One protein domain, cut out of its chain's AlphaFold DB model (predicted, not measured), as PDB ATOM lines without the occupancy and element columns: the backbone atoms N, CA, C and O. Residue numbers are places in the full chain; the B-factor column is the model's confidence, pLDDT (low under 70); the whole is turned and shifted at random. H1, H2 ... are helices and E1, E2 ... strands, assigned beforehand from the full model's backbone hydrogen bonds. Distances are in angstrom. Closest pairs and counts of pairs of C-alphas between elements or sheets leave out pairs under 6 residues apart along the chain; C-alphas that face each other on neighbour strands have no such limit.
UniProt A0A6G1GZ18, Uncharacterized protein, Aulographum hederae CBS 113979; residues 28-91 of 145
ATOM      1  N   ASP A  28      29.907  -7.294  10.348       83.50
ATOM      2  CA  ASP A  28      29.840  -6.457   9.167       83.50
ATOM      3  C   ASP A  28      28.593  -6.870   8.381       83.50
ATOM      4  O   ASP A  28      28.190  -8.040   8.431       83.50
ATOM      5  N   VAL A  29      27.967  -5.943   7.658       86.81
ATOM      6  CA  VAL A  29      26.778  -6.251   6.853       86.81
ATOM      7  C   VAL A  29      27.038  -7.463   5.954       86.81
ATOM      8  O   VAL A  29      26.159  -8.306   5.782       86.81
ATOM      9  N   TRP A  30      28.281  -7.612   5.487       90.19
ATOM     10  CA  TRP A  30      28.749  -8.722   4.665       90.19
ATOM     11  C   TRP A  30      28.742 -10.090   5.353       90.19
ATOM     12  O   TRP A  30      28.738 -11.091   4.654       90.19
ATOM     13  N   THR A  31      28.637 -10.172   6.680       91.00
ATOM     14  CA  THR A  31      28.473 -11.446   7.416       91.00
ATOM     15  C   THR A  31      27.186 -12.178   7.015       91.00
ATOM     16  O   THR A  31      27.108 -13.400   7.089       91.00
ATOM     17  N   TYR A  32      26.166 -11.434   6.573       89.94
ATOM     18  CA  TYR A  32      24.882 -11.981   6.118       89.94
ATOM     19  C   TYR A  32      24.831 -12.218   4.602       89.94
ATOM     20  O   TYR A  32      23.775 -12.550   4.049       89.94
ATOM     21  N   TYR A  33      25.964 -12.046   3.926       92.81
ATOM     22  CA  TYR A  33      26.109 -12.237   2.496       92.81
ATOM     23  C   TYR A  33      27.234 -13.232   2.197       92.81
ATOM     24  O   TYR A  33      28.213 -13.338   2.927       92.81
ATOM     25  N   ARG A  34      27.109 -13.949   1.084       92.94
ATOM     26  CA  ARG A  34      28.171 -14.776   0.503       92.94
ATOM     27  C   ARG A  34      28.666 -14.171  -0.800       92.94
ATOM     28  O   ARG A  34      27.992 -13.337  -1.400       92.94
ATOM     29  N   LEU A  35      29.840 -14.596  -1.248       91.81
ATOM     30  CA  LEU A  35      30.238 -14.362  -2.632       91.81
ATOM     31  C   LEU A  35      29.373 -15.214  -3.576       91.81
ATOM     32  O   LEU A  35      28.660 -16.124  -3.138       91.81
ATOM     33  N   ALA A  36      29.421 -14.876  -4.863       89.38
ATOM     34  CA  ALA A  36      28.801 -15.683  -5.909       89.38
ATOM     35  C   ALA A  36      29.258 -17.143  -5.814       89.38
ATOM     36  O   ALA A  36      30.438 -17.408  -5.572       89.38
ATOM     37  N   ASP A  37      28.318 -18.059  -6.016       86.25
ATOM     38  CA  ASP A  37      28.575 -19.497  -6.052       86.25
ATOM     39  C   ASP A  37      28.060 -20.087  -7.373       86.25
ATOM     40  O   ASP A  37      27.037 -19.655  -7.915       86.25
ATOM     41  N   GLY A  38      28.792 -21.058  -7.913       84.19
ATOM     42  CA  GLY A  38      28.470 -21.721  -9.175       84.19
ATOM     43  C   GLY A  38      28.312 -20.763 -10.363       84.19
ATOM     44  O   GLY A  38      29.247 -20.063 -10.749       84.19
ATOM     45  N   SER A  39      27.128 -20.777 -10.983       82.88
ATOM     46  CA  SER A  39      26.809 -20.018 -12.202       82.88
ATOM     47  C   SER A  39      26.376 -18.567 -11.952       82.88
ATOM     48  O   SER A  39      25.926 -17.891 -12.878       82.88
ATOM     49  N   GLU A  40      26.437 -18.082 -10.711       87.62
ATOM     50  CA  GLU A  40      26.071 -16.707 -10.371       87.62
ATOM     51  C   GLU A  40      27.150 -15.701 -10.824       87.62
ATOM     52  O   GLU A  40      28.349 -15.979 -10.738       87.62
ATOM     53  N   PRO A  41      26.771 -14.493 -11.283       87.25
ATOM     54  CA  PRO A  41      27.753 -13.491 -11.672       87.25
ATOM     55  C   PRO A  41      28.553 -12.977 -10.465       87.25
ATOM     56  O   PRO A  41      28.047 -12.259  -9.608       87.25
ATOM     57  N   ALA A  42      29.854 -13.274 -10.441       87.62
ATOM     58  CA  ALA A  42      30.764 -12.815  -9.386       87.62
ATOM     59  C   ALA A  42      31.044 -11.305  -9.412       87.62
ATOM     60  O   ALA A  42      31.415 -10.720  -8.391       87.62
ATOM     61  N   LYS A  43      30.891 -10.659 -10.574       90.31
ATOM     62  CA  LYS A  43      31.165  -9.231 -10.759       90.31
ATOM     63  C   LYS A  43      29.978  -8.529 -11.396       90.31
ATOM     64  O   LYS A  43      29.419  -9.001 -12.382       90.31
ATOM     65  N   GLY A  44      29.614  -7.392 -10.817       84.56
ATOM     66  CA  GLY A  44      28.590  -6.507 -11.345       84.56
ATOM     67  C   GLY A  44      29.150  -5.529 -12.370       84.56
ATOM     68  O   GLY A  44      30.311  -5.593 -12.786       84.56
ATOM     69  N   PHE A  45      28.311  -4.568 -12.743       80.94
ATOM     70  CA  PHE A  45      28.704  -3.490 -13.637       80.94
ATOM     71  C   PHE A  45      29.906  -2.713 -13.070       80.94
ATOM     72  O   PHE A  45      29.915  -2.325 -11.900       80.94
ATOM     73  N   GLY A  46      30.941  -2.513 -13.889       83.44
ATOM     74  CA  GLY A  46      32.182  -1.853 -13.469       83.44
ATOM     75  C   GLY A  46      33.155  -2.735 -12.674       83.44
ATOM     76  O   GLY A  46      34.020  -2.207 -11.983       83.44
ATOM     77  N   GLY A  47      33.018  -4.066 -12.733       87.50
ATOM     78  CA  GLY A  47      34.016  -5.010 -12.212       87.50
ATOM     79  C   GLY A  47      34.031  -5.184 -10.691       87.50
ATOM     80  O   GLY A  47      34.913  -5.865 -10.166       87.50
ATOM     81  N   ARG A  48      33.063  -4.598  -9.981       88.19
ATOM     82  CA  ARG A  48      32.926  -4.713  -8.522       88.19
ATOM     83  C   ARG A  48      32.360  -6.075  -8.135       88.19
ATOM     84  O   ARG A  48      31.485  -6.594  -8.827       88.19
ATOM     85  N   VAL A  49      32.846  -6.631  -7.028       90.44
ATOM     86  CA  VAL A  49      32.424  -7.946  -6.521       90.44
ATOM     87  C   VAL A  49      30.973  -7.886  -6.048       90.44
ATOM     88  O   VAL A  49      30.598  -6.989  -5.296       90.44
ATOM     89  N   LEU A  50      30.158  -8.831  -6.511       92.25
ATOM     90  CA  LEU A  50      28.777  -9.002  -6.071       92.25
ATOM     91  C   LEU A  50      28.720  -9.911  -4.843       92.25
ATOM     92  O   LEU A  50      29.347 -10.970  -4.798       92.25
ATOM     93  N   HIS A  51      27.906  -9.503  -3.880       93.31
ATOM     94  CA  HIS A  51      27.597 -10.262  -2.681       93.31
ATOM     95  C   HIS A  51      26.118 -10.648  -2.686       93.31
ATOM     96  O   HIS A  51      25.257  -9.821  -2.984       93.31
ATOM     97  N   TYR A  52      25.827 -11.891  -2.327       94.06
ATOM     98  CA  TYR A  52      24.514 -12.525  -2.388       94.06
ATOM     99  C   TYR A  52      23.974 -12.786  -0.990       94.06
ATOM    100  O   TYR A  52      24.680 -13.323  -0.140       94.06
ATOM    101  N   CYS A  53      22.726 -12.407  -0.731       94.31
ATOM    102  CA  CYS A  53      22.120 -12.593   0.582       94.31
ATOM    103  C   CYS A  53      21.948 -14.084   0.913       94.31
ATOM    104  O   CYS A  53      21.323 -14.823   0.152       94.31
ATOM    105  N   LEU A  54      22.439 -14.502   2.084       92.69
ATOM    106  CA  LEU A  54      22.339 -15.882   2.576       92.69
ATOM    107  C   LEU A  54      20.934 -16.261   3.060       92.69
ATOM    108  O   LEU A  54      20.576 -17.431   3.087       92.69
ATOM    109  N   SER A  55      20.146 -15.274   3.482       90.56
ATOM    110  CA  SER A  55      18.832 -15.486   4.106       90.56
ATOM    111  C   SER A  55      17.675 -15.504   3.100       90.56
ATOM    112  O   SER A  55      16.526 -15.730   3.475       90.56
ATOM    113  N   CYS A  56      17.963 -15.265   1.819       90.81
ATOM    114  CA  CYS A  56      16.986 -15.325   0.737       90.81
ATOM    115  C   CYS A  56      16.870 -16.768   0.201       90.81
ATOM    116  O   CYS A  56      17.865 -17.306  -0.277       90.81
ATOM    117  N   PRO A  57      15.677 -17.392   0.207       78.62
ATOM    118  CA  PRO A  57      15.553 -18.837  -0.018       78.62
ATOM    119  C   PRO A  57      15.631 -19.304  -1.480       78.62
ATOM    120  O   PRO A  57      15.982 -20.453  -1.720       78.62
ATOM    121  N   ARG A  58      15.252 -18.476  -2.466       77.62
ATOM    122  CA  ARG A  58      15.102 -18.933  -3.870       77.62
ATOM    123  C   ARG A  58      15.718 -18.010  -4.915       77.62
ATOM    124  O   ARG A  58      16.183 -18.485  -5.940       77.62
ATOM    125  N   ASN A  59      15.711 -16.706  -4.660       84.06
ATOM    126  CA  ASN A  59      16.370 -15.721  -5.507       84.06
ATOM    127  C   ASN A  59      17.224 -14.814  -4.612       84.06
ATOM    128  O   ASN A  59      16.684 -13.864  -4.031       84.06
ATOM    129  N   PRO A  60      18.504 -15.159  -4.396       86.75
ATOM    130  CA  PRO A  60      19.356 -14.410  -3.492       86.75
ATOM    131  C   PRO A  60      19.575 -12.998  -4.028       86.75
ATOM    132  O   PRO A  60      20.053 -12.794  -5.141       86.75
ATOM    133  N   TYR A  61      19.202 -12.005  -3.220       91.50
ATOM    134  CA  TYR A  61      19.424 -10.607  -3.567       91.50
ATOM    135  C   TYR A  61      20.923 -10.329  -3.658       91.50
ATOM    136  O   TYR A  61      21.655 -10.599  -2.702       91.50
ATOM    137  N   SER A  62      21.361  -9.770  -4.786       90.94
ATOM    138  CA  SER A  62      22.761  -9.454  -5.031       90.94
ATOM    139  C   SER A  62      23.016  -7.952  -4.986       90.94
ATOM    140  O   SER A  62      22.239  -7.131  -5.479       90.94
ATOM    141  N   THR A  63      24.116  -7.562  -4.354       92.62
ATOM    142  CA  THR A  63      24.553  -6.172  -4.320       92.62
ATOM    143  C   THR A  63      26.044  -6.077  -4.055       92.62
ATOM    144  O   THR A  63      26.638  -6.948  -3.432       92.62
ATOM    145  N   TYR A  64      26.657  -5.003  -4.531       91.38
ATOM    146  CA  TYR A  64      28.049  -4.660  -4.241       91.38
ATOM    147  C   TYR A  64      28.154  -3.412  -3.347       91.38
ATOM    148  O   TYR A  64      29.248  -2.973  -3.006       91.38
ATOM    149  N   HIS A  65      27.014  -2.817  -2.970       90.94
ATOM    150  CA  HIS A  65      26.942  -1.613  -2.143       90.94
ATOM    151  C   HIS A  65      26.436  -1.955  -0.744       90.94
ATOM    152  O   HIS A  65      25.305  -2.422  -0.594       90.94
ATOM    153  N   SER A  66      27.218  -1.632   0.286       88.94
ATOM    154  CA  SER A  66      26.854  -1.877   1.690       88.94
ATOM    155  C   SER A  66      25.539  -1.194   2.085       88.94
ATOM    156  O   SER A  66      24.695  -1.801   2.735       88.94
ATOM    157  N   GLY A  67      25.291   0.032   1.615       89.06
ATOM    158  CA  GLY A  67      24.033   0.740   1.879       89.06
ATOM    159  C   GLY A  67      22.799   0.019   1.321       89.06
ATOM    160  O   GLY A  67      21.755  -0.017   1.970       89.06
ATOM    161  N   ASN A  68      22.920  -0.609   0.149       92.69
ATOM    162  CA  ASN A  68      21.836  -1.403  -0.432       92.69
ATOM    163  C   ASN A  68      21.663  -2.735   0.305       92.69
ATOM    164  O   ASN A  68      20.533  -3.184   0.477       92.69
ATOM    165  N   ALA A  69      22.757  -3.324   0.792       91.31
ATOM    166  CA  ALA A  69      22.716  -4.523   1.619       91.31
ATOM    167  C   ALA A  69      21.956  -4.283   2.938       91.31
ATOM    168  O   ALA A  69      21.024  -5.016   3.270       91.31
ATOM    169  N   ILE A  70      22.265  -3.188   3.642       91.06
ATOM    170  CA  ILE A  70      21.562  -2.800   4.878       91.06
ATOM    171  C   ILE A  70      20.078  -2.535   4.588       91.06
ATOM    172  O   ILE A  70      19.208  -3.049   5.293       91.06
ATOM    173  N   LYS A  71      19.761  -1.781   3.525       92.69
ATOM    174  CA  LYS A  71      18.365  -1.520   3.122       92.69
ATOM    175  C   LYS A  71      17.600  -2.812   2.841       92.69
ATOM    176  O   LYS A  71      16.462  -2.949   3.279       92.69
ATOM    177  N   HIS A  72      18.224  -3.757   2.142       94.38
ATOM    178  CA  HIS A  72      17.635  -5.061   1.870       94.38
ATOM    179  C   HIS A  72      17.350  -5.836   3.164       94.38
ATOM    180  O   HIS A  72      16.219  -6.281   3.358       94.38
ATOM    181  N   ILE A  73      18.330  -5.944   4.070       92.62
ATOM    182  CA  ILE A  73      18.163  -6.617   5.366       92.62
ATOM    183  C   ILE A  73      17.023  -5.981   6.166       92.62
ATOM    184  O   ILE A  73      16.134  -6.692   6.626       92.62
ATOM    185  N   ASN A  74      17.002  -4.651   6.278       90.19
ATOM    186  CA  ASN A  74      15.954  -3.927   6.999       90.19
ATOM    187  C   ASN A  74      14.554  -4.176   6.417       90.19
ATOM    188  O   ASN A  74      13.584  -4.213   7.168       90.19
ATOM    189  N   ALA A  75      14.443  -4.367   5.100       91.62
ATOM    190  CA  ALA A  75      13.164  -4.563   4.423       91.62
ATOM    191  C   ALA A  75      12.684  -6.025   4.393       91.62
ATOM    192  O   ALA A  75      11.479  -6.270   4.363       91.62
ATOM    193  N   LYS A  76      13.601  -6.998   4.326       92.06
ATOM    194  CA  LYS A  76      13.271  -8.415   4.069       92.06
ATOM    195  C   LYS A  76      13.597  -9.354   5.226       92.06
ATOM    196  O   LYS A  76      13.021 -10.435   5.294       92.06
ATOM    197  N   HIS A  77      14.473  -8.949   6.142       92.31
ATOM    198  CA  HIS A  77      14.981  -9.790   7.223       92.31
ATOM    199  C   HIS A  77      14.945  -9.048   8.566       92.31
ATOM    200  O   HIS A  77      15.985  -8.712   9.133       92.31
ATOM    201  N   LEU A  78      13.738  -8.807   9.097       87.69
ATOM    202  CA  LEU A  78      13.521  -8.024  10.326       87.69
ATOM    203  C   LEU A  78      14.288  -8.555  11.548       87.69
ATOM    204  O   LEU A  78      14.784  -7.761  12.346       87.69
ATOM    205  N   ASP A  79      14.447  -9.872  11.684       87.06
ATOM    206  CA  ASP A  79      15.203 -10.461  12.798       87.06
ATOM    207  C   ASP A  79      16.702 -10.150  12.710       87.06
ATOM    208  O   ASP A  79      17.351  -9.854  13.718       87.06
ATOM    209  N   ILE A  80      17.249 -10.167  11.493       87.44
ATOM    210  CA  ILE A  80      18.645  -9.818  11.213       87.44
ATOM    211  C   ILE A  80      18.842  -8.313  11.378       87.44
ATOM    212  O   ILE A  80      19.789  -7.883  12.035       87.44
ATOM    213  N   ALA A  81      17.906  -7.515  10.864       86.12
ATOM    214  CA  ALA A  81      17.873  -6.071  11.033       86.12
ATOM    215  C   ALA A  81      17.881  -5.686  12.513       86.12
ATOM    216  O   ALA A  81      18.657  -4.831  12.929       86.12
ATOM    217  N   ARG A  82      17.082  -6.362  13.346       84.88
ATOM    218  CA  ARG A  82      17.074  -6.124  14.790       84.88
ATOM    219  C   ARG A  82      18.439  -6.408  15.407       84.88
ATOM    220  O   ARG A  82      18.879  -5.612  16.223       84.88
ATOM    221  N   ARG A  83      19.143  -7.476  15.020       83.75
ATOM    222  CA  ARG A  83      20.499  -7.783  15.529       83.75
ATOM    223  C   ARG A  83      21.548  -6.774  15.057       83.75
ATOM    224  O   ARG A  83      22.392  -6.372  15.851       83.75
ATOM    225  N   LEU A  84      21.463  -6.349  13.796       82.25
ATOM    226  CA  LEU A  84      22.348  -5.343  13.210       82.25
ATOM    227  C   LEU A  84      22.148  -3.968  13.878       82.25
ATOM    228  O   LEU A  84      23.113  -3.316  14.262       82.25
ATOM    229  N   ASN A  85      20.890  -3.568  14.096       76.50
ATOM    230  CA  ASN A  85      20.520  -2.259  14.640       76.50
ATOM    231  C   ASN A  85      20.592  -2.186  16.173       76.50
ATOM    232  O   ASN A  85      21.011  -1.171  16.716       76.50
ATOM    233  N   SER A  86      20.252  -3.257  16.897       68.25
ATOM    234  CA  SER A  86      20.313  -3.278  18.373       68.25
ATOM    235  C   SER A  86      21.725  -3.089  18.927       68.25
ATOM    236  O   SER A  86      21.872  -2.668  20.071       68.25
ATOM    237  N   ARG A  87      22.769  -3.346  18.127       61.03
ATOM    238  CA  ARG A  87      24.160  -3.084  18.519       61.03
ATOM    239  C   ARG A  87      24.747  -1.785  17.967       61.03
ATOM    240  O   ARG A  87      25.783  -1.364  18.465       61.03
ATOM    241  N   LEU A  88      24.046  -1.109  17.048       54.09
ATOM    242  CA  LEU A  88      24.251   0.319  16.753       54.09
ATOM    243  C   LEU A  88      23.722   1.215  17.889       54.09
ATOM    244  O   LEU A  88      24.124   2.367  17.996       54.09
ATOM    245  N   SER A  89      22.842   0.682  18.745       49.66
ATOM    246  CA  SER A  89      22.380   1.329  19.980       49.66
ATOM    247  C   SER A  89      23.283   1.077  21.196       49.66
ATOM    248  O   SER A  89      22.985   1.601  22.268       49.66
ATOM    249  N   LEU A  90      24.379   0.308  21.069       51.59
ATOM    250  CA  LEU A  90      25.452   0.412  22.062       51.59
ATOM    251  C   LEU A  90      26.094   1.794  21.893       51.59
ATOM    252  O   LEU A  90      26.338   2.192  20.751       51.59
ATOM    253  N   PRO A  91      26.371   2.525  22.987       46.44
ATOM    254  CA  PRO A  91      27.030   3.815  22.882       46.44
ATOM    255  C   PRO A  91      28.342   3.604  22.115       46.44
ATOM    256  O   PRO A  91      29.117   2.714  22.485       46.44
TER     257      PRO A  91
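This is residues 28 to 91 of the 145 residues of an uncharacterized protein of Aulographum hederae CBS 113979 (UniProt A0A6G1GZ18). A small, elongated domain has a two-strand hairpin, E1 and E2, with the long loop of residues 36 to 50 toward one end, and two helices, H2 and H3, set steeply to each other toward the other. Short H1 packs on H2, and the tail of residues 86 to 91 sticks out. The 64 printed residues hold three named helices and two named strands in the order H1, E1, E2, H2, H3; the sheet is E1 - E2, antiparallel. The class is mostly helix, though under half of the residues are in named elements. It is only just compact, close to loose, with a radius of gyration of the C-alphas of 12.4 A and spans of 39 by 25 by 16 A.

H1, residues 29 to 32, begins with C-alpha 29 at (26.778, -6.251, 6.853). E1 is residues 33 to 35, and E2 is residues 51 to 53. H2, residues 66 to 76, is 15.3 A long. H3, residues 78 to 86, is 11.6 A long and ends with C-alpha 86 at (20.313, -3.278, 18.373).

E1 and E2 form an antiparallel hairpin, with N 34 and O 52 2.8 A apart, within hydrogen-bond range. Residues 51 to 52 of E2 also pair antiparallel with residues 62 to 63. H1 touches H2, the closest C-alphas being those of Val 29 and Ile 70, 6.6 A. H2 touches H3 at Asn 74 and Ala 81, whose C-alphas, the closest, are 5.0 A apart; the tilt is steep, 51 degrees, opposite ways. E2 and H3 are apart. Every O i to N i+4 pair is within hydrogen-bond range in H2 and H3; H1 is too short for one.

The C-alphas farthest apart, those of Ser 39 and Pro 91, are 42.4 A apart. The printed part has no cut. The links E1 to E2 and E2 to H2 are long. Residues 86 to 91 have pLDDT under 70.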